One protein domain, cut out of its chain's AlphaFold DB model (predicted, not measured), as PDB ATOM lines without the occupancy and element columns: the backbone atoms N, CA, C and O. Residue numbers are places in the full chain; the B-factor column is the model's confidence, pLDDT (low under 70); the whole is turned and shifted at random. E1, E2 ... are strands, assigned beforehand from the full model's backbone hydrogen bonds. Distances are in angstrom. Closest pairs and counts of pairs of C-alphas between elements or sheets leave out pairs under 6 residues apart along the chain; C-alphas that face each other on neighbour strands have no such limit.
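What this domain is: This is residues 116 to 239 of the 668 residues of the protein "F-box domain-containing protein" of Capsicum baccatum (UniProt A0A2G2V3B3). Three sheets are stacked in layers: a long two-stranded hairpin, E5 and E6, runs between two twisted four-stranded sheets, E1 to E4 over one of its faces and E7 to E10 over the other. The layers are only partly face to face, with E5 the hairpin strand that comes closest to both larger sheets, while long loops at residues 185 to 199 and 211 to 222 leave the layers. The printed part has 124 residues, with no named helix and ten named strands, E1 to E10 in chain order. The sheets run E1 - E2 - E3 - E4, E5 - E6 and E7 - E8 - E9 - E10, each antiparallel; the class is all strand, though under half of the residues, 59, are in named strands. The whole is compact, with a radius of gyration of the C-alphas of 14.8 A and spans of 46 by 32 by 24 A.

Where its parts are: E1, residues 116 to 118, begins at C-alpha 116 at (172.442, 149.909, 112.899). E2, residues 125 to 130, is 16.6 A long, and E3, residues 136 to 141, and E4, residues 146 to 151, are 16.7 A each. E5, residues 163 to 171, is 25.3 A long and begins at (173.070, 135.855, 117.237); E6, residues 176 to 184, is 25.8 A. E7 is residues 200 to 202, E8 residues 205 to 210, 16.1 A, and E9 residues 223 to 228, 15.2 A. E10, residues 233 to 237, ends at (164.745, 138.084, 137.354).

How they stand to each other: E1 to E4 form a meander, each strand the antiparallel neighbour of the one before; N 117 and O 129 are 2.9 A apart, N 128 and O 138 2.8 A, and N 139 and O 148 2.9 A. This sheet faces the sheet of E5 and E6, with strands at 30 degrees; the closest C-alphas of E2 and E5, Cys 127 and Leu 168, are 6.5 A apart. In the hairpin of E5 and E6, N 169 and O 178 are 2.8 A apart. The second meander, E7 to E10, is strongly twisted and faces E5 and E6 at 35 degrees; the closest C-alphas of E5 and E8, Ala 169 and Glu 205, are 5.1 A apart. E8 is staggered, pairing with E7 over residues 205 to 207, N 207 and O 200 at 2.8 A, and with E9 over 207 to 210, N 208 and O 225 at 2.8 A. N 226 of E9 and O 235 of E10 are 2.9 A apart. E6 and E8 are apart.

The domain as a whole: The C-alphas farthest apart, Met 144 and Phe 215, are 46.4 A apart. The printed part has no cut. The links E4 to E5, E6 to E7 and E8 to E9 are long. The mean pLDDT of the printed part is 75.8; residues 131 to 135, 153 to 162, 185 to 195 and 212 to 222 are under 70.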
ATOM      1  N   MET A 116     171.911 149.373 111.640       73.19
ATOM      2  CA  MET A 116     172.442 149.909 112.899       73.19
ATOM      3  C   MET A 116     171.412 149.825 114.033       73.19
ATOM      4  O   MET A 116     170.245 150.176 113.836       73.19
ATOM      5  N   CYS A 117     171.867 149.409 115.211       75.31
ATOM      6  CA  CYS A 117     171.096 149.367 116.452       75.31
ATOM      7  C   CYS A 117     171.787 150.209 117.528       75.31
ATOM      8  O   CYS A 117     172.990 150.463 117.448       75.31
ATOM      9  N   ILE A 118     171.023 150.654 118.523       81.50
ATOM     10  CA  ILE A 118     171.525 151.501 119.604       81.50
ATOM     11  C   ILE A 118     171.375 150.752 120.932       81.50
ATOM     12  O   ILE A 118     170.268 150.404 121.324       81.50
ATOM     13  N   ALA A 119     172.493 150.512 121.615       82.25
ATOM     14  CA  ALA A 119     172.595 149.761 122.869       82.25
ATOM     15  C   ALA A 119     172.718 150.667 124.109       82.25
ATOM     16  O   ALA A 119     173.327 150.281 125.103       82.25
ATOM     17  N   GLY A 120     172.217 151.903 124.031       74.56
ATOM     18  CA  GLY A 120     172.215 152.854 125.143       74.56
ATOM     19  C   GLY A 120     171.864 154.278 124.720       74.56
ATOM     20  O   GLY A 120     171.915 154.613 123.538       74.56
ATOM     21  N   PRO A 121     171.571 155.141 125.696       85.06
ATOM     22  CA  PRO A 121     172.684 155.887 126.271       85.06
ATOM     23  C   PRO A 121     173.049 155.430 127.680       85.06
ATOM     24  O   PRO A 121     172.186 155.121 128.495       85.06
ATOM     25  N   VAL A 122     174.343 155.482 127.992       87.94
ATOM     26  CA  VAL A 122     174.865 155.362 129.359       87.94
ATOM     27  C   VAL A 122     175.746 156.556 129.641       87.94
ATOM     28  O   VAL A 122     176.653 156.851 128.870       87.94
ATOM     29  N   ASN A 123     175.465 157.289 130.717       84.25
ATOM     30  CA  ASN A 123     176.196 158.509 131.059       84.25
ATOM     31  C   ASN A 123     176.355 159.481 129.870       84.25
ATOM     32  O   ASN A 123     177.418 160.069 129.679       84.25
ATOM     33  N   GLY A 124     175.304 159.620 129.050       83.69
ATOM     34  CA  GLY A 124     175.257 160.462 127.843       83.69
ATOM     35  C   GLY A 124     176.081 159.963 126.645       83.69
ATOM     36  O   GLY A 124     176.204 160.684 125.653       83.69
ATOM     37  N   ILE A 125     176.640 158.752 126.720       87.56
ATOM     38  CA  ILE A 125     177.327 158.074 125.618       87.56
ATOM     39  C   ILE A 125     176.382 157.067 124.970       87.56
ATOM     40  O   ILE A 125     175.867 156.167 125.631       87.56
ATOM     41  N   PHE A 126     176.198 157.189 123.660       87.00
ATOM     42  CA  PHE A 126     175.438 156.248 122.844       87.00
ATOM     43  C   PHE A 126     176.364 155.164 122.307       87.00
ATOM     44  O   PHE A 126     177.392 155.481 121.714       87.00
ATOM     45  N   CYS A 127     175.995 153.895 122.475       86.69
ATOM     46  CA  CYS A 127     176.657 152.784 121.796       86.69
ATOM     47  C   CYS A 127     175.838 152.411 120.563       86.69
ATOM     48  O   CYS A 127     174.698 151.969 120.689       86.69
ATOM     49  N   ILE A 128     176.405 152.615 119.381       83.75
ATOM     50  CA  ILE A 128     175.798 152.255 118.101       83.75
ATOM     51  C   ILE A 128     176.550 151.045 117.567       83.75
ATOM     52  O   ILE A 128     177.772 151.089 117.449       83.75
ATOM     53  N   CYS A 129     175.846 149.972 117.230       78.19
ATOM     54  CA  CYS A 129     176.456 148.741 116.745       78.19
ATOM     55  C   CYS A 129     175.797 148.252 115.453       78.19
ATOM     56  O   CYS A 129     174.612 148.489 115.197       78.19
ATOM     57  N   GLN A 130     176.580 147.546 114.637       74.31
ATOM     58  CA  GLN A 130     176.065 146.866 113.455       74.31
ATOM     59  C   GLN A 130     175.696 145.418 113.783       74.31
ATOM     60  O   GLN A 130     176.501 144.645 114.306       74.31
ATOM     61  N   THR A 131     174.482 145.030 113.405       63.62
ATOM     62  CA  THR A 131     173.974 143.661 113.555       63.62
ATOM     63  C   THR A 131     174.154 142.863 112.258       63.62
ATOM     64  O   THR A 131     174.159 143.459 111.175       63.62
ATOM     65  N   PRO A 132     174.294 141.522 112.306       57.06
ATOM     66  CA  PRO A 132     174.242 140.638 113.479       57.06
ATOM     67  C   PRO A 132     175.607 140.343 114.126       57.06
ATOM     68  O   PRO A 132     175.648 139.643 115.128       57.06
ATOM     69  N   LEU A 133     176.712 140.833 113.557       59.44
ATOM     70  CA  LEU A 133     178.059 140.424 113.973       59.44
ATOM     71  C   LEU A 133     178.545 141.139 115.242       59.44
ATOM     72  O   LEU A 133     179.284 140.556 116.026       59.44
ATOM     73  N   GLY A 134     178.140 142.396 115.466       60.03
ATOM     74  CA  GLY A 134     178.591 143.166 116.629       60.03
ATOM     75  C   GLY A 134     180.111 143.377 116.682       60.03
ATOM     76  O   GLY A 134     180.640 143.656 117.751       60.03
ATOM     77  N   ASP A 135     180.821 143.219 115.561       67.62
ATOM     78  CA  ASP A 135     182.290 143.303 115.492       67.62
ATOM     79  C   ASP A 135     182.808 144.746 115.524       67.62
ATOM     80  O   ASP A 135     183.946 145.004 115.916       67.62
ATOM     81  N   VAL A 136     181.965 145.697 115.118       72.88
ATOM     82  CA  VAL A 136     182.274 147.125 115.111       72.88
ATOM     83  C   VAL A 136     181.166 147.868 115.839       72.88
ATOM     84  O   VAL A 136     179.981 147.727 115.516       72.88
ATOM     85  N   LEU A 137     181.567 148.695 116.796       80.75
ATOM     86  CA  LEU A 137     180.686 149.640 117.469       80.75
ATOM     87  C   LEU A 137     181.255 151.052 117.392       80.75
ATOM     88  O   LEU A 137     182.456 151.251 117.226       80.75
ATOM     89  N   THR A 138     180.387 152.037 117.555       83.00
ATOM     90  CA  THR A 138     180.772 153.423 117.788       83.00
ATOM     91  C   THR A 138     180.182 153.895 119.093       83.00
ATOM     92  O   THR A 138     178.976 153.812 119.314       83.00
ATOM     93  N   LEU A 139     181.049 154.444 119.933       87.00
ATOM     94  CA  LEU A 139     180.660 155.206 121.102       87.00
ATOM     95  C   LEU A 139     180.543 156.667 120.685       87.00
ATOM     96  O   LEU A 139     181.489 157.242 120.148       87.00
ATOM     97  N   TRP A 140     179.380 157.267 120.901       85.81
ATOM     98  CA  TRP A 140     179.061 158.611 120.440       85.81
ATOM     99  C   TRP A 140     178.606 159.490 121.601       85.81
ATOM    100  O   TRP A 140     177.564 159.256 122.211       85.81
ATOM    101  N   ASN A 141     179.385 160.532 121.893       87.25
ATOM    102  CA  ASN A 141     178.968 161.630 122.750       87.25
ATOM    103  C   ASN A 141     178.288 162.709 121.898       87.25
ATOM    104  O   ASN A 141     178.934 163.513 121.215       87.25
ATOM    105  N   LEU A 142     176.964 162.745 121.993       80.69
ATOM    106  CA  LEU A 142     176.099 163.646 121.239       80.69
ATOM    107  C   LEU A 142     176.282 165.116 121.644       80.69
ATOM    108  O   LEU A 142     176.377 166.004 120.793       80.69
ATOM    109  N   ALA A 143     176.404 165.372 122.948       81.81
ATOM    110  CA  ALA A 143     176.540 166.714 123.510       81.81
ATOM    111  C   ALA A 143     177.872 167.377 123.116       81.81
ATOM    112  O   ALA A 143     177.936 168.588 122.886       81.81
ATOM    113  N   MET A 144     178.920 166.561 122.988       79.00
ATOM    114  CA  MET A 144     180.263 166.975 122.584       79.00
ATOM    115  C   MET A 144     180.479 166.916 121.064       79.00
ATOM    116  O   MET A 144     181.469 167.467 120.585       79.00
ATOM    117  N   ARG A 145     179.566 166.275 120.315       77.50
ATOM    118  CA  ARG A 145     179.709 165.928 118.887       77.50
ATOM    119  C   ARG A 145     180.985 165.133 118.599       77.50
ATOM    120  O   ARG A 145     181.745 165.470 117.696       77.50
ATOM    121  N   GLN A 146     181.236 164.101 119.398       79.38
ATOM    122  CA  GLN A 146     182.431 163.268 119.282       79.38
ATOM    123  C   GLN A 146     182.064 161.802 119.221       79.38
ATOM    124  O   GLN A 146     181.229 161.340 119.989       79.38
ATOM    125  N   SER A 147     182.714 161.068 118.331       82.62
ATOM    126  CA  SER A 147     182.521 159.636 118.169       82.62
ATOM    127  C   SER A 147     183.860 158.924 118.137       82.62
ATOM    128  O   SER A 147     184.843 159.456 117.626       82.62
ATOM    129  N   MET A 148     183.869 157.703 118.643       82.88
ATOM    130  CA  MET A 148     184.994 156.791 118.569       82.88
ATOM    131  C   MET A 148     184.488 155.448 118.069       82.88
ATOM    132  O   MET A 148     183.556 154.891 118.646       82.88
ATOM    133  N   MET A 149     185.123 154.925 117.027       80.56
ATOM    134  CA  MET A 149     184.900 153.556 116.585       80.56
ATOM    135  C   MET A 149     185.754 152.615 117.433       80.56
ATOM    136  O   MET A 149     186.935 152.879 117.656       80.56
ATOM    137  N   VAL A 150     185.155 151.529 117.905       79.31
ATOM    138  CA  VAL A 150     185.841 150.470 118.639       79.31
ATOM    139  C   VAL A 150     185.719 149.198 117.814       79.31
ATOM    140  O   VAL A 150     184.620 148.690 117.577       79.31
ATOM    141  N   GLU A 151     186.864 148.705 117.354       74.00
ATOM    142  CA  GLU A 151     186.968 147.367 116.785       74.00
ATOM    143  C   GLU A 151     186.988 146.363 117.930       74.00
ATOM    144  O   GLU A 151     187.853 146.409 118.808       74.00
ATOM    145  N   LEU A 152     186.012 145.460 117.939       73.94
ATOM    146  CA  LEU A 152     185.961 144.406 118.932       73.94
ATOM    147  C   LEU A 152     186.715 143.174 118.450       73.94
ATOM    148  O   LEU A 152     186.809 142.877 117.259       73.94
ATOM    149  N   SER A 153     187.250 142.421 119.410       69.56
ATOM    150  CA  SER A 153     187.915 141.157 119.118       69.56
ATOM    151  C   SER A 153     186.964 140.222 118.370       69.56
ATOM    152  O   SER A 153     185.810 140.037 118.774       69.56
ATOM    153  N   LYS A 154     187.454 139.616 117.284       65.38
ATOM    154  CA  LYS A 154     186.710 138.582 116.560       65.38
ATOM    155  C   LYS A 154     186.458 137.410 117.501       65.38
ATOM    156  O   LYS A 154     187.399 136.895 118.112       65.38
ATOM    157  N   PHE A 155     185.201 137.002 117.625       65.44
ATOM    158  CA  PHE A 155     184.846 135.834 118.417       65.44
ATOM    159  C   PHE A 155     185.451 134.576 117.776       65.44
ATOM    160  O   PHE A 155     185.243 134.314 116.594       65.44
ATOM    161  N   LYS A 156     186.228 133.810 118.549       60.56
ATOM    162  CA  LYS A 156     186.815 132.525 118.131       60.56
ATOM    163  C   LYS A 156     185.943 131.367 118.633       60.56
ATOM    164  O   LYS A 156     186.399 130.552 119.428       60.56
ATOM    165  N   GLY A 157     184.668 131.367 118.254       61.28
ATOM    166  CA  GLY A 157     183.739 130.280 118.572       61.28
ATOM    167  C   GLY A 157     183.804 129.126 117.571       61.28
ATOM    168  O   GLY A 157     184.445 129.274 116.530       61.28
ATOM    169  N   PRO A 158     183.138 127.991 117.856       56.22
ATOM    170  CA  PRO A 158     182.922 126.937 116.861       56.22
ATOM    171  C   PRO A 158     182.191 127.501 115.627       56.22
ATOM    172  O   PRO A 158     181.477 128.491 115.765       56.22
ATOM    173  N   ASP A 159     182.354 126.875 114.452       56.31
ATOM    174  CA  ASP A 159     181.788 127.270 113.139       56.31
ATOM    175  C   ASP A 159     180.241 127.194 113.076       56.31
ATOM    176  O   ASP A 159     179.643 126.534 112.226       56.31
ATOM    177  N   MET A 160     179.563 127.857 114.006       59.88
ATOM    178  CA  MET A 160     178.115 127.959 114.127       59.88
ATOM    179  C   MET A 160     177.693 129.412 113.885       59.88
ATOM    180  O   MET A 160     178.399 130.353 114.247       59.88
ATOM    181  N   GLN A 161     176.520 129.616 113.283       62.91
ATOM    182  CA  GLN A 161     175.917 130.950 113.201       62.91
ATOM    183  C   GLN A 161     175.421 131.343 114.594       62.91
ATOM    184  O   GLN A 161     174.562 130.649 115.119       62.91
ATOM    185  N   PHE A 162     175.930 132.427 115.182       67.00
ATOM    186  CA  PHE A 162     175.444 132.983 116.452       67.00
ATOM    187  C   PHE A 162     174.622 134.253 116.208       67.00
ATOM    188  O   PHE A 162     174.884 134.997 115.260       67.00
ATOM    189  N   LEU A 163     173.661 134.527 117.088       71.31
ATOM    190  CA  LEU A 163     173.070 135.855 117.237       71.31
ATOM    191  C   LEU A 163     173.835 136.607 118.330       71.31
ATOM    192  O   LEU A 163     174.150 136.037 119.372       71.31
ATOM    193  N   VAL A 164     174.141 137.884 118.092       77.12
ATOM    194  CA  VAL A 164     174.824 138.741 119.069       77.12
ATOM    195  C   VAL A 164     173.861 139.809 119.563       77.12
ATOM    196  O   VAL A 164     173.298 140.556 118.761       77.12
ATOM    197  N   SER A 165     173.697 139.892 120.883       82.31
ATOM    198  CA  SER A 165     173.053 141.028 121.545       82.31
ATOM    199  C   SER A 165     174.098 141.894 122.245       82.31
ATOM    200  O   SER A 165     175.007 141.371 122.893       82.31
ATOM    201  N   VAL A 166     173.992 143.216 122.100       84.81
ATOM    202  CA  VAL A 166     174.962 144.183 122.638       84.81
ATOM    203  C   VAL A 166     174.347 145.017 123.763       84.81
ATOM    204  O   VAL A 166     173.224 145.499 123.646       84.81
ATOM    205  N   GLY A 167     175.099 145.237 124.840       88.81
ATOM    206  CA  GLY A 167     174.740 146.168 125.914       88.81
ATOM    207  C   GLY A 167     175.898 147.096 126.249       88.81
ATOM    208  O   GLY A 167     177.059 146.695 126.169       88.81
ATOM    209  N   LEU A 168     175.586 148.335 126.625       91.38
ATOM    210  CA  LEU A 168     176.545 149.248 127.239       91.38
ATOM    211  C   LEU A 168     176.266 149.303 128.745       91.38
ATOM    212  O   LEU A 168     175.118 149.471 129.151       91.38
ATOM    213  N   ALA A 169     177.309 149.182 129.557       92.62
ATOM    214  CA  ALA A 169     177.238 149.344 131.001       92.62
ATOM    215  C   ALA A 169     178.296 150.343 131.488       92.62
ATOM    216  O   ALA A 169     179.233 150.677 130.756       92.62
ATOM    217  N   PHE A 170     178.151 150.827 132.718       90.31
ATOM    218  CA  PHE A 170     179.122 151.717 133.345       90.31
ATOM    219  C   PHE A 170     179.584 151.175 134.689       90.31
ATOM    220  O   PHE A 170     178.793 151.024 135.618       90.31
ATOM    221  N   ASP A 171     180.885 150.938 134.799       89.06
ATOM    222  CA  ASP A 171     181.526 150.549 136.042       89.06
ATOM    223  C   ASP A 171     181.914 151.796 136.835       89.06
ATOM    224  O   ASP A 171     182.916 152.456 136.557       89.06
ATOM    225  N   PHE A 172     181.123 152.115 137.859       83.38
ATOM    226  CA  PHE A 172     181.389 153.256 138.732       83.38
ATOM    227  C   PHE A 172     182.663 153.107 139.569       83.38
ATOM    228  O   PHE A 172     183.199 154.127 140.003       83.38
ATOM    229  N   ARG A 173     183.160 151.882 139.810       84.31
ATOM    230  CA  ARG A 173     184.391 151.659 140.590       84.31
ATOM    231  C   ARG A 173     185.614 152.055 139.779       84.31
ATOM    232  O   ARG A 173     186.491 152.747 140.288       84.31
ATOM    233  N   ASN A 174     185.633 151.644 138.515       83.38
ATOM    234  CA  ASN A 174     186.718 151.948 137.585       83.38
ATOM    235  C   ASN A 174     186.486 153.249 136.797       83.38
ATOM    236  O   ASN A 174     187.401 153.731 136.132       83.38
ATOM    237  N   ASN A 175     185.295 153.847 136.917       80.06
ATOM    238  CA  ASN A 175     184.856 155.023 136.170       80.06
ATOM    239  C   ASN A 175     185.052 154.827 134.656       80.06
ATOM    240  O   ASN A 175     185.612 155.688 133.976       80.06
ATOM    241  N   ASP A 176     184.610 153.672 134.151       84.94
ATOM    242  CA  ASP A 176     184.799 153.266 132.760       84.94
ATOM    243  C   ASP A 176     183.563 152.553 132.192       84.94
ATOM    244  O   ASP A 176     182.691 152.078 132.925       84.94
ATOM    245  N   PHE A 177     183.477 152.501 130.867       87.75
ATOM    246  CA  PHE A 177     182.408 151.815 130.156       87.75
ATOM    247  C   PHE A 177     182.756 150.353 129.908       87.75
ATOM    248  O   PHE A 177     183.858 150.018 129.480       87.75
ATOM    249  N   LEU A 178     181.761 149.491 130.079       90.12
ATOM    250  CA  LEU A 178     181.837 148.090 129.698       90.12
ATOM    251  C   LEU A 178     180.930 147.854 128.495       90.12
ATOM    252  O   LEU A 178     179.763 148.247 128.490       90.12
ATOM    253  N   VAL A 179     181.465 147.197 127.471       87.69
ATOM    254  CA  VAL A 179     180.678 146.730 126.329       87.69
ATOM    255  C   VAL A 179     180.452 145.237 126.485       87.69
ATOM    256  O   VAL A 179     181.400 144.453 126.501       87.69
ATOM    257  N   LEU A 180     179.184 144.846 126.547       87.62
ATOM    258  CA  LEU A 180     178.768 143.457 126.616       87.62
ATOM    259  C   LEU A 180     178.357 142.952 125.242       87.62
ATOM    260  O   LEU A 180     177.587 143.602 124.537       87.62
ATOM    261  N   ARG A 181     178.851 141.764 124.891       84.81
ATOM    262  CA  ARG A 181     178.378 140.972 123.755       84.81
ATOM    263  C   ARG A 181     177.900 139.629 124.274       84.81
ATOM    264  O   ARG A 181     178.702 138.846 124.775       84.81
ATOM    265  N   ILE A 182     176.607 139.377 124.136       82.06
ATOM    266  CA  ILE A 182     175.991 138.103 124.485       82.06
ATOM    267  C   ILE A 182     175.794 137.324 123.189       82.06
ATOM    268  O   ILE A 182     175.067 137.769 122.302       82.06
ATOM    269  N   PHE A 183     176.472 136.185 123.078       78.38
ATOM    270  CA  PHE A 183     176.385 135.287 121.931       78.38
ATOM    271  C   PHE A 183     175.375 134.185 122.244       78.38
ATOM    272  O   PHE A 183     175.577 133.421 123.186       78.38
ATOM    273  N   SER A 184     174.303 134.087 121.461       72.62
ATOM    274  CA  SER A 184     173.298 133.028 121.577       72.62
ATOM    275  C   SER A 184     173.290 132.139 120.333       72.62
ATOM    276  O   SER A 184     173.546 132.601 119.217       72.62
ATOM    277  N   ILE A 185     173.035 130.841 120.520       66.12
ATOM    278  CA  ILE A 185     172.989 129.855 119.432       66.12
ATOM    279  C   ILE A 185     171.538 129.735 118.938       66.12
ATOM    280  O   ILE A 185     170.682 129.232 119.665       66.12
ATOM    281  N   PRO A 186     171.231 130.121 117.690       58.03
ATOM    282  CA  PRO A 186     169.938 129.902 117.070       58.03
ATOM    283  C   PRO A 186     169.784 128.432 116.628       58.03
ATOM    284  O   PRO A 186     169.835 128.142 115.435       58.03
ATOM    285  N   LYS A 187     169.616 127.505 117.592       51.19
ATOM    286  CA  LYS A 187     168.746 126.295 117.568       51.19
ATOM    287  C   LYS A 187     169.176 125.229 118.597       51.19
ATOM    288  O   LYS A 187     170.351 124.909 118.717       51.19
ATOM    289  N   ILE A 188     168.150 124.620 119.214       44.81
ATOM    290  CA  ILE A 188     168.074 123.503 120.191       44.81
ATOM    291  C   ILE A 188     167.824 123.909 121.661       44.81
ATOM    292  O   ILE A 188     167.030 123.232 122.306       44.81
ATOM    293  N   THR A 189     168.373 125.002 122.202       41.34
ATOM    294  CA  THR A 189     168.244 125.275 123.658       41.34
ATOM    295  C   THR A 189     167.066 126.144 124.088       41.34
ATOM    296  O   THR A 189     166.781 126.183 125.274       41.34
ATOM    297  N   GLY A 190     166.333 126.803 123.185       44.41
ATOM    298  CA  GLY A 190     165.189 127.638 123.591       44.41
ATOM    299  C   GLY A 190     165.537 129.002 124.190       44.41
ATOM    300  O   GLY A 190     164.694 129.894 124.209       44.41
ATOM    301  N   ASP A 191     166.800 129.202 124.561       42.41
ATOM    302  CA  ASP A 191     167.294 130.473 125.077       42.41
ATOM    303  C   ASP A 191     167.619 131.447 123.938       42.41
ATOM    304  O   ASP A 191     168.730 131.480 123.401       42.41
ATOM    305  N   ALA A 192     166.638 132.252 123.530       52.00
ATOM    306  CA  ALA A 192     166.868 133.391 122.649       52.00
ATOM    307  C   ALA A 192     166.809 134.707 123.445       52.00
ATOM    308  O   ALA A 192     166.075 134.846 124.421       52.00
ATOM    309  N   LEU A 193     167.574 135.709 123.013       55.84
ATOM    310  CA  LEU A 193     167.327 137.103 123.379       55.84
ATOM    311  C   LEU A 193     166.471 137.718 122.274       55.84
ATOM    312  O   LEU A 193     166.733 137.500 121.092       55.84
ATOM    313  N   SER A 194     165.447 138.482 122.648       57.47
ATOM    314  CA  SER A 194     164.483 139.041 121.682       57.47
ATOM    315  C   SER A 194     165.034 140.119 120.764       57.47
ATOM    316  O   SER A 194     164.465 140.364 119.699       57.47
ATOM    317  N   GLN A 195     166.104 140.799 121.179       68.38
ATOM    318  CA  GLN A 195     166.590 142.001 120.516       68.38
ATOM    319  C   GLN A 195     168.119 141.998 120.360       68.38
ATOM    320  O   GLN A 195     168.843 141.466 121.208       68.38
ATOM    321  N   PRO A 196     168.630 142.635 119.288       72.88
ATOM    322  CA  PRO A 196     170.068 142.775 119.048       72.88
ATOM    323  C   PRO A 196     170.780 143.685 120.057       72.88
ATOM    324  O   PRO A 196     172.006 143.793 120.039       72.88
ATOM    325  N   THR A 197     170.029 144.371 120.915       80.31
ATOM    326  CA  THR A 197     170.546 145.247 121.963       80.31
ATOM    327  C   THR A 197     169.780 145.039 123.264       80.31
ATOM    328  O   THR A 197     168.698 144.447 123.257       80.31
ATOM    329  N   CYS A 198     170.321 145.530 124.380       86.69
ATOM    330  CA  CYS A 198     169.583 145.603 125.641       86.69
ATOM    331  C   CYS A 198     168.272 146.388 125.479       86.69
ATOM    332  O   CYS A 198     168.205 147.353 124.715       86.69
ATOM    333  N   ALA A 199     167.243 145.975 126.217       85.12
ATOM    334  CA  ALA A 199     165.912 146.572 126.177       85.12
ATOM    335  C   ALA A 199     165.839 147.876 126.986       85.12
ATOM    336  O   ALA A 199     165.170 148.821 126.577       85.12
ATOM    337  N   VAL A 200     166.533 147.938 128.126       88.31
ATOM    338  CA  VAL A 200     166.579 149.129 128.983       88.31
ATOM    339  C   VAL A 200     167.897 149.200 129.743       88.31
ATOM    340  O   VAL A 200     168.530 148.177 129.996       88.31
ATOM    341  N   ILE A 201     168.303 150.415 130.114       89.31
ATOM    342  CA  ILE A 201     169.439 150.655 131.001       89.31
ATOM    343  C   ILE A 201     168.967 151.446 132.216       89.31
ATOM    344  O   ILE A 201     168.369 152.520 132.083       89.31
ATOM    345  N   VAL A 202     169.251 150.926 133.406       89.12
ATOM    346  CA  VAL A 202     168.905 151.557 134.684       89.12
ATOM    347  C   VAL A 202     170.181 151.727 135.485       89.12
ATOM    348  O   VAL A 202     170.939 150.783 135.654       89.12
ATOM    349  N   LYS A 203     170.463 152.959 135.929       87.12
ATOM    350  CA  LYS A 203     171.681 153.301 136.689       87.12
ATOM    351  C   LYS A 203     172.990 152.792 136.060       87.12
ATOM    352  O   LYS A 203     173.949 152.544 136.771       87.12
ATOM    353  N   GLY A 204     173.059 152.703 134.732       88.88
ATOM    354  CA  GLY A 204     174.255 152.239 134.024       88.88
ATOM    355  C   GLY A 204     174.378 150.721 133.898       88.88
ATOM    356  O   GLY A 204     175.397 150.263 133.392       88.88
ATOM    357  N   GLU A 205     173.356 149.961 134.285       92.06
ATOM    358  CA  GLU A 205     173.290 148.512 134.110       92.06
ATOM    359  C   GLU A 205     172.262 148.142 133.025       92.06
ATOM    360  O   GLU A 205     171.131 148.645 133.058       92.06
ATOM    361  N   PRO A 206     172.636 147.324 132.026       92.56
ATOM    362  CA  PRO A 206     171.747 146.913 130.948       92.56
ATOM    363  C   PRO A 206     170.890 145.695 131.316       92.56
ATOM    364  O   PRO A 206     171.341 144.766 131.988       92.56
ATOM    365  N   TYR A 207     169.663 145.692 130.796       91.31
ATOM    366  CA  TYR A 207     168.661 144.647 130.984       91.31
ATOM    367  C   TYR A 207     168.136 144.157 129.630       91.31
ATOM    368  O   TYR A 207     167.903 144.948 128.712       91.31
ATOM    369  N   TRP A 208     167.887 142.856 129.516       88.50
ATOM    370  CA  TRP A 208     167.360 142.180 128.335       88.50
ATOM    371  C   TRP A 208     166.127 141.355 128.682       88.50
ATOM    372  O   TRP A 208     166.018 140.809 129.774       88.50
ATOM    373  N   LEU A 209     165.227 141.202 127.715       84.88
ATOM    374  CA  LEU A 209     164.176 140.195 127.790       84.88
ATOM    375  C   LEU A 209     164.637 138.896 127.118       84.88
ATOM    376  O   LEU A 209     165.044 138.921 125.946       84.88
ATOM    377  N   ALA A 210     164.530 137.787 127.850       77.94
ATOM    378  CA  ALA A 210     164.984 136.461 127.433       77.94
ATOM    379  C   ALA A 210     163.853 135.416 127.410       77.94
ATOM    380  O   ALA A 210     162.867 135.519 128.147       77.94
ATOM    381  N   TYR A 211     164.042 134.403 126.564       71.31
ATOM    382  CA  TYR A 211     163.306 133.134 126.527       71.31
ATOM    383  C   TYR A 211     164.154 132.074 127.275       71.31
ATOM    384  O   TYR A 211     165.375 132.160 127.176       71.31
ATOM    385  N   ILE A 212     163.561 131.150 128.046       58.16
ATOM    386  CA  ILE A 212     164.249 130.101 128.844       58.16
ATOM    387  C   ILE A 212     163.912 128.662 128.349       58.16
ATOM    388  O   ILE A 212     164.573 127.695 128.729       58.16
ATOM    389  N   THR A 213     162.888 128.451 127.503       50.16
ATOM    390  CA  THR A 213     162.407 127.089 127.165       50.16
ATOM    391  C   THR A 213     162.611 126.629 125.717       50.16
ATOM    392  O   THR A 213     162.400 127.348 124.742       50.16
ATOM    393  N   SER A 214     162.978 125.344 125.588       44.78
ATOM    394  CA  SER A 214     163.413 124.583 124.395       44.78
ATOM    395  C   SER A 214     162.401 124.426 123.250       44.78
ATOM    396  O   SER A 214     162.698 123.761 122.254       44.78
ATOM    397  N   PHE A 215     161.237 125.070 123.327       44.25
ATOM    398  CA  PHE A 215     160.256 125.102 122.249       44.25
ATOM    399  C   PHE A 215     159.855 126.547 121.985       44.25
ATOM    400  O   PHE A 215     159.275 127.202 122.845       44.25
ATOM    401  N   PHE A 216     160.142 127.024 120.773       41.06
ATOM    402  CA  PHE A 216     159.632 128.290 120.258       41.06
ATOM    403  C   PHE A 216     158.098 128.215 120.254       41.06
ATOM    404  O   PHE A 216     157.486 127.694 119.324       41.06
ATOM    405  N   VAL A 217     157.472 128.664 121.337       45.50
ATOM    406  CA  VAL A 217     156.056 129.012 121.351       45.50
ATOM    407  C   VAL A 217     156.037 130.522 121.207       45.50
ATOM    408  O   VAL A 217     156.529 131.219 122.093       45.50
ATOM    409  N   ASP A 218     155.556 131.005 120.060       46.22
ATOM    410  CA  ASP A 218     155.523 132.425 119.699       46.22
ATOM    411  C   ASP A 218     155.188 133.326 120.905       46.22
ATOM    412  O   ASP A 218     154.121 133.208 121.507       46.22
ATOM    413  N   GLY A 219     156.114 134.227 121.263       48.81
ATOM    414  CA  GLY A 219     155.842 135.367 122.150       48.81
ATOM    415  C   GLY A 219     156.101 135.216 123.659       48.81
ATOM    416  O   GLY A 219     155.801 136.154 124.392       48.81
ATOM    417  N   LYS A 220     156.673 134.115 124.166       57.25
ATOM    418  CA  LYS A 220     156.813 133.893 125.625       57.25
ATOM    419  C   LYS A 220     158.112 134.414 126.255       57.25
ATOM    420  O   LYS A 220     159.055 133.656 126.424       57.25
ATOM    421  N   TYR A 221     158.167 135.676 126.667       65.38
ATOM    422  CA  TYR A 221     159.246 136.113 127.563       65.38
ATOM    423  C   TYR A 221     159.153 135.391 128.906       65.38
ATOM    424  O   TYR A 221     158.070 135.327 129.486       65.38
ATOM    425  N   GLU A 222     160.272 134.876 129.407       66.38
ATOM    426  CA  GLU A 222     160.290 134.073 130.638       66.38
ATOM    427  C   GLU A 222     161.114 134.729 131.750       66.38
ATOM    428  O   GLU A 222     160.848 134.490 132.928       66.38
ATOM    429  N   ALA A 223     162.039 135.630 131.404       80.75
ATOM    430  CA  ALA A 223     162.795 136.390 132.391       80.75
ATOM    431  C   ALA A 223     163.276 137.748 131.881       80.75
ATOM    432  O   ALA A 223     163.432 137.992 130.678       80.75
ATOM    433  N   LEU A 224     163.564 138.615 132.848       87.69
ATOM    434  CA  LEU A 224     164.377 139.803 132.661       87.69
ATOM    435  C   LEU A 224     165.814 139.460 133.076       87.69
ATOM    436  O   LEU A 224     166.066 139.163 134.237       87.69
ATOM    437  N   VAL A 225     166.748 139.483 132.132       88.19
ATOM    438  CA  VAL A 225     168.171 139.224 132.386       88.19
ATOM    439  C   VAL A 225     168.876 140.552 132.573       88.19
ATOM    440  O   VAL A 225     168.751 141.423 131.714       88.19
ATOM    441  N   HIS A 226     169.634 140.718 133.647       91.06
ATOM    442  CA  HIS A 226     170.435 141.918 133.858       91.06
ATOM    443  C   HIS A 226     171.896 141.581 134.078       91.06
ATOM    444  O   HIS A 226     172.234 140.510 134.572       91.06
ATOM    445  N   PHE A 227     172.767 142.502 133.683       92.06
ATOM    446  CA  PHE A 227     174.186 142.387 133.974       92.06
ATOM    447  C   PHE A 227     174.516 143.174 135.235       92.06
ATOM    448  O   PHE A 227     174.423 144.403 135.234       92.06
ATOM    449  N   ASN A 228     174.911 142.468 136.290       90.44
ATOM    450  CA  ASN A 228     175.411 143.077 137.511       90.44
ATOM    451  C   ASN A 228     176.856 143.530 137.278       90.44
ATOM    452  O   ASN A 228     177.758 142.713 137.090       90.44
ATOM    453  N   VAL A 229     177.093 144.842 137.294       91.00
ATOM    454  CA  VAL A 229     178.424 145.401 137.003       91.00
ATOM    455  C   VAL A 229     179.398 145.202 138.174       91.00
ATOM    456  O   VAL A 229     180.619 145.238 137.995       91.00
ATOM    457  N   VAL A 230     178.881 144.981 139.385       88.56
ATOM    458  CA  VAL A 230     179.691 144.741 140.585       88.56
ATOM    459  C   VAL A 230     180.274 143.330 140.571       88.56
ATOM    460  O   VAL A 230     181.487 143.181 140.749       88.56
ATOM    461  N   GLU A 231     179.437 142.331 140.305       89.75
ATOM    462  CA  GLU A 231     179.827 140.914 140.284       89.75
ATOM    463  C   GLU A 231     180.331 140.454 138.907       89.75
ATOM    464  O   GLU A 231     181.019 139.443 138.805       89.75
ATOM    465  N   LEU A 232     180.068 141.232 137.851       89.44
ATOM    466  CA  LEU A 232     180.363 140.892 136.453       89.44
ATOM    467  C   LEU A 232     179.647 139.616 135.977       89.44
ATOM    468  O   LEU A 232     180.163 138.880 135.133       89.44
ATOM    469  N   GLU A 233     178.430 139.390 136.472       90.38
ATOM    470  CA  GLU A 233     177.607 138.218 136.163       90.38
ATOM    471  C   GLU A 233     176.234 138.604 135.595       90.38
ATOM    472  O   GLU A 233     175.758 139.735 135.738       90.38
ATOM    473  N   LEU A 234     175.607 137.648 134.903       89.06
ATOM    474  CA  LEU A 234     174.227 137.764 134.438       89.06
ATOM    475  C   LEU A 234     173.283 137.173 135.481       89.06
ATOM    476  O   LEU A 234     173.392 136.004 135.845       89.06
ATOM    477  N   GLU A 235     172.309 137.969 135.882       89.00
ATOM    478  CA  GLU A 235     171.288 137.614 136.853       89.00
ATOM    479  C   GLU A 235     169.915 137.542 136.176       89.00
ATOM    480  O   GLU A 235     169.595 138.321 135.272       89.00
ATOM    481  N   TRP A 236     169.098 136.583 136.611       86.38
ATOM    482  CA  TRP A 236     167.808 136.261 136.003       86.38
ATOM    483  C   TRP A 236     166.678 136.628 136.951       86.38
ATOM    484  O   TRP A 236     166.549 136.052 138.030       86.38
ATOM    485  N   TRP A 237     165.853 137.589 136.549       85.81
ATOM    486  CA  TRP A 237     164.745 138.084 137.354       85.81
ATOM    487  C   TRP A 237     163.400 137.595 136.821       85.81
ATOM    488  O   TRP A 237     163.186 137.564 135.601       85.81
ATOM    489  N   PRO A 238     162.461 137.254 137.723       82.88
ATOM    490  CA  PRO A 238     161.117 136.873 137.326       82.88
ATOM    491  C   PRO A 238     160.384 138.062 136.698       82.88
ATOM    492  O   PRO A 238     160.596 139.219 137.065       82.88
ATOM    493  N   LEU A 239     159.480 137.771 135.767       85.06
ATOM    494  CA  LEU A 239     158.557 138.752 135.193       85.06
ATOM    495  C   LEU A 239     157.343 138.980 136.122       85.06
ATOM    496  O   LEU A 239     157.071 138.147 136.989       85.06
TER     497      LEU A 239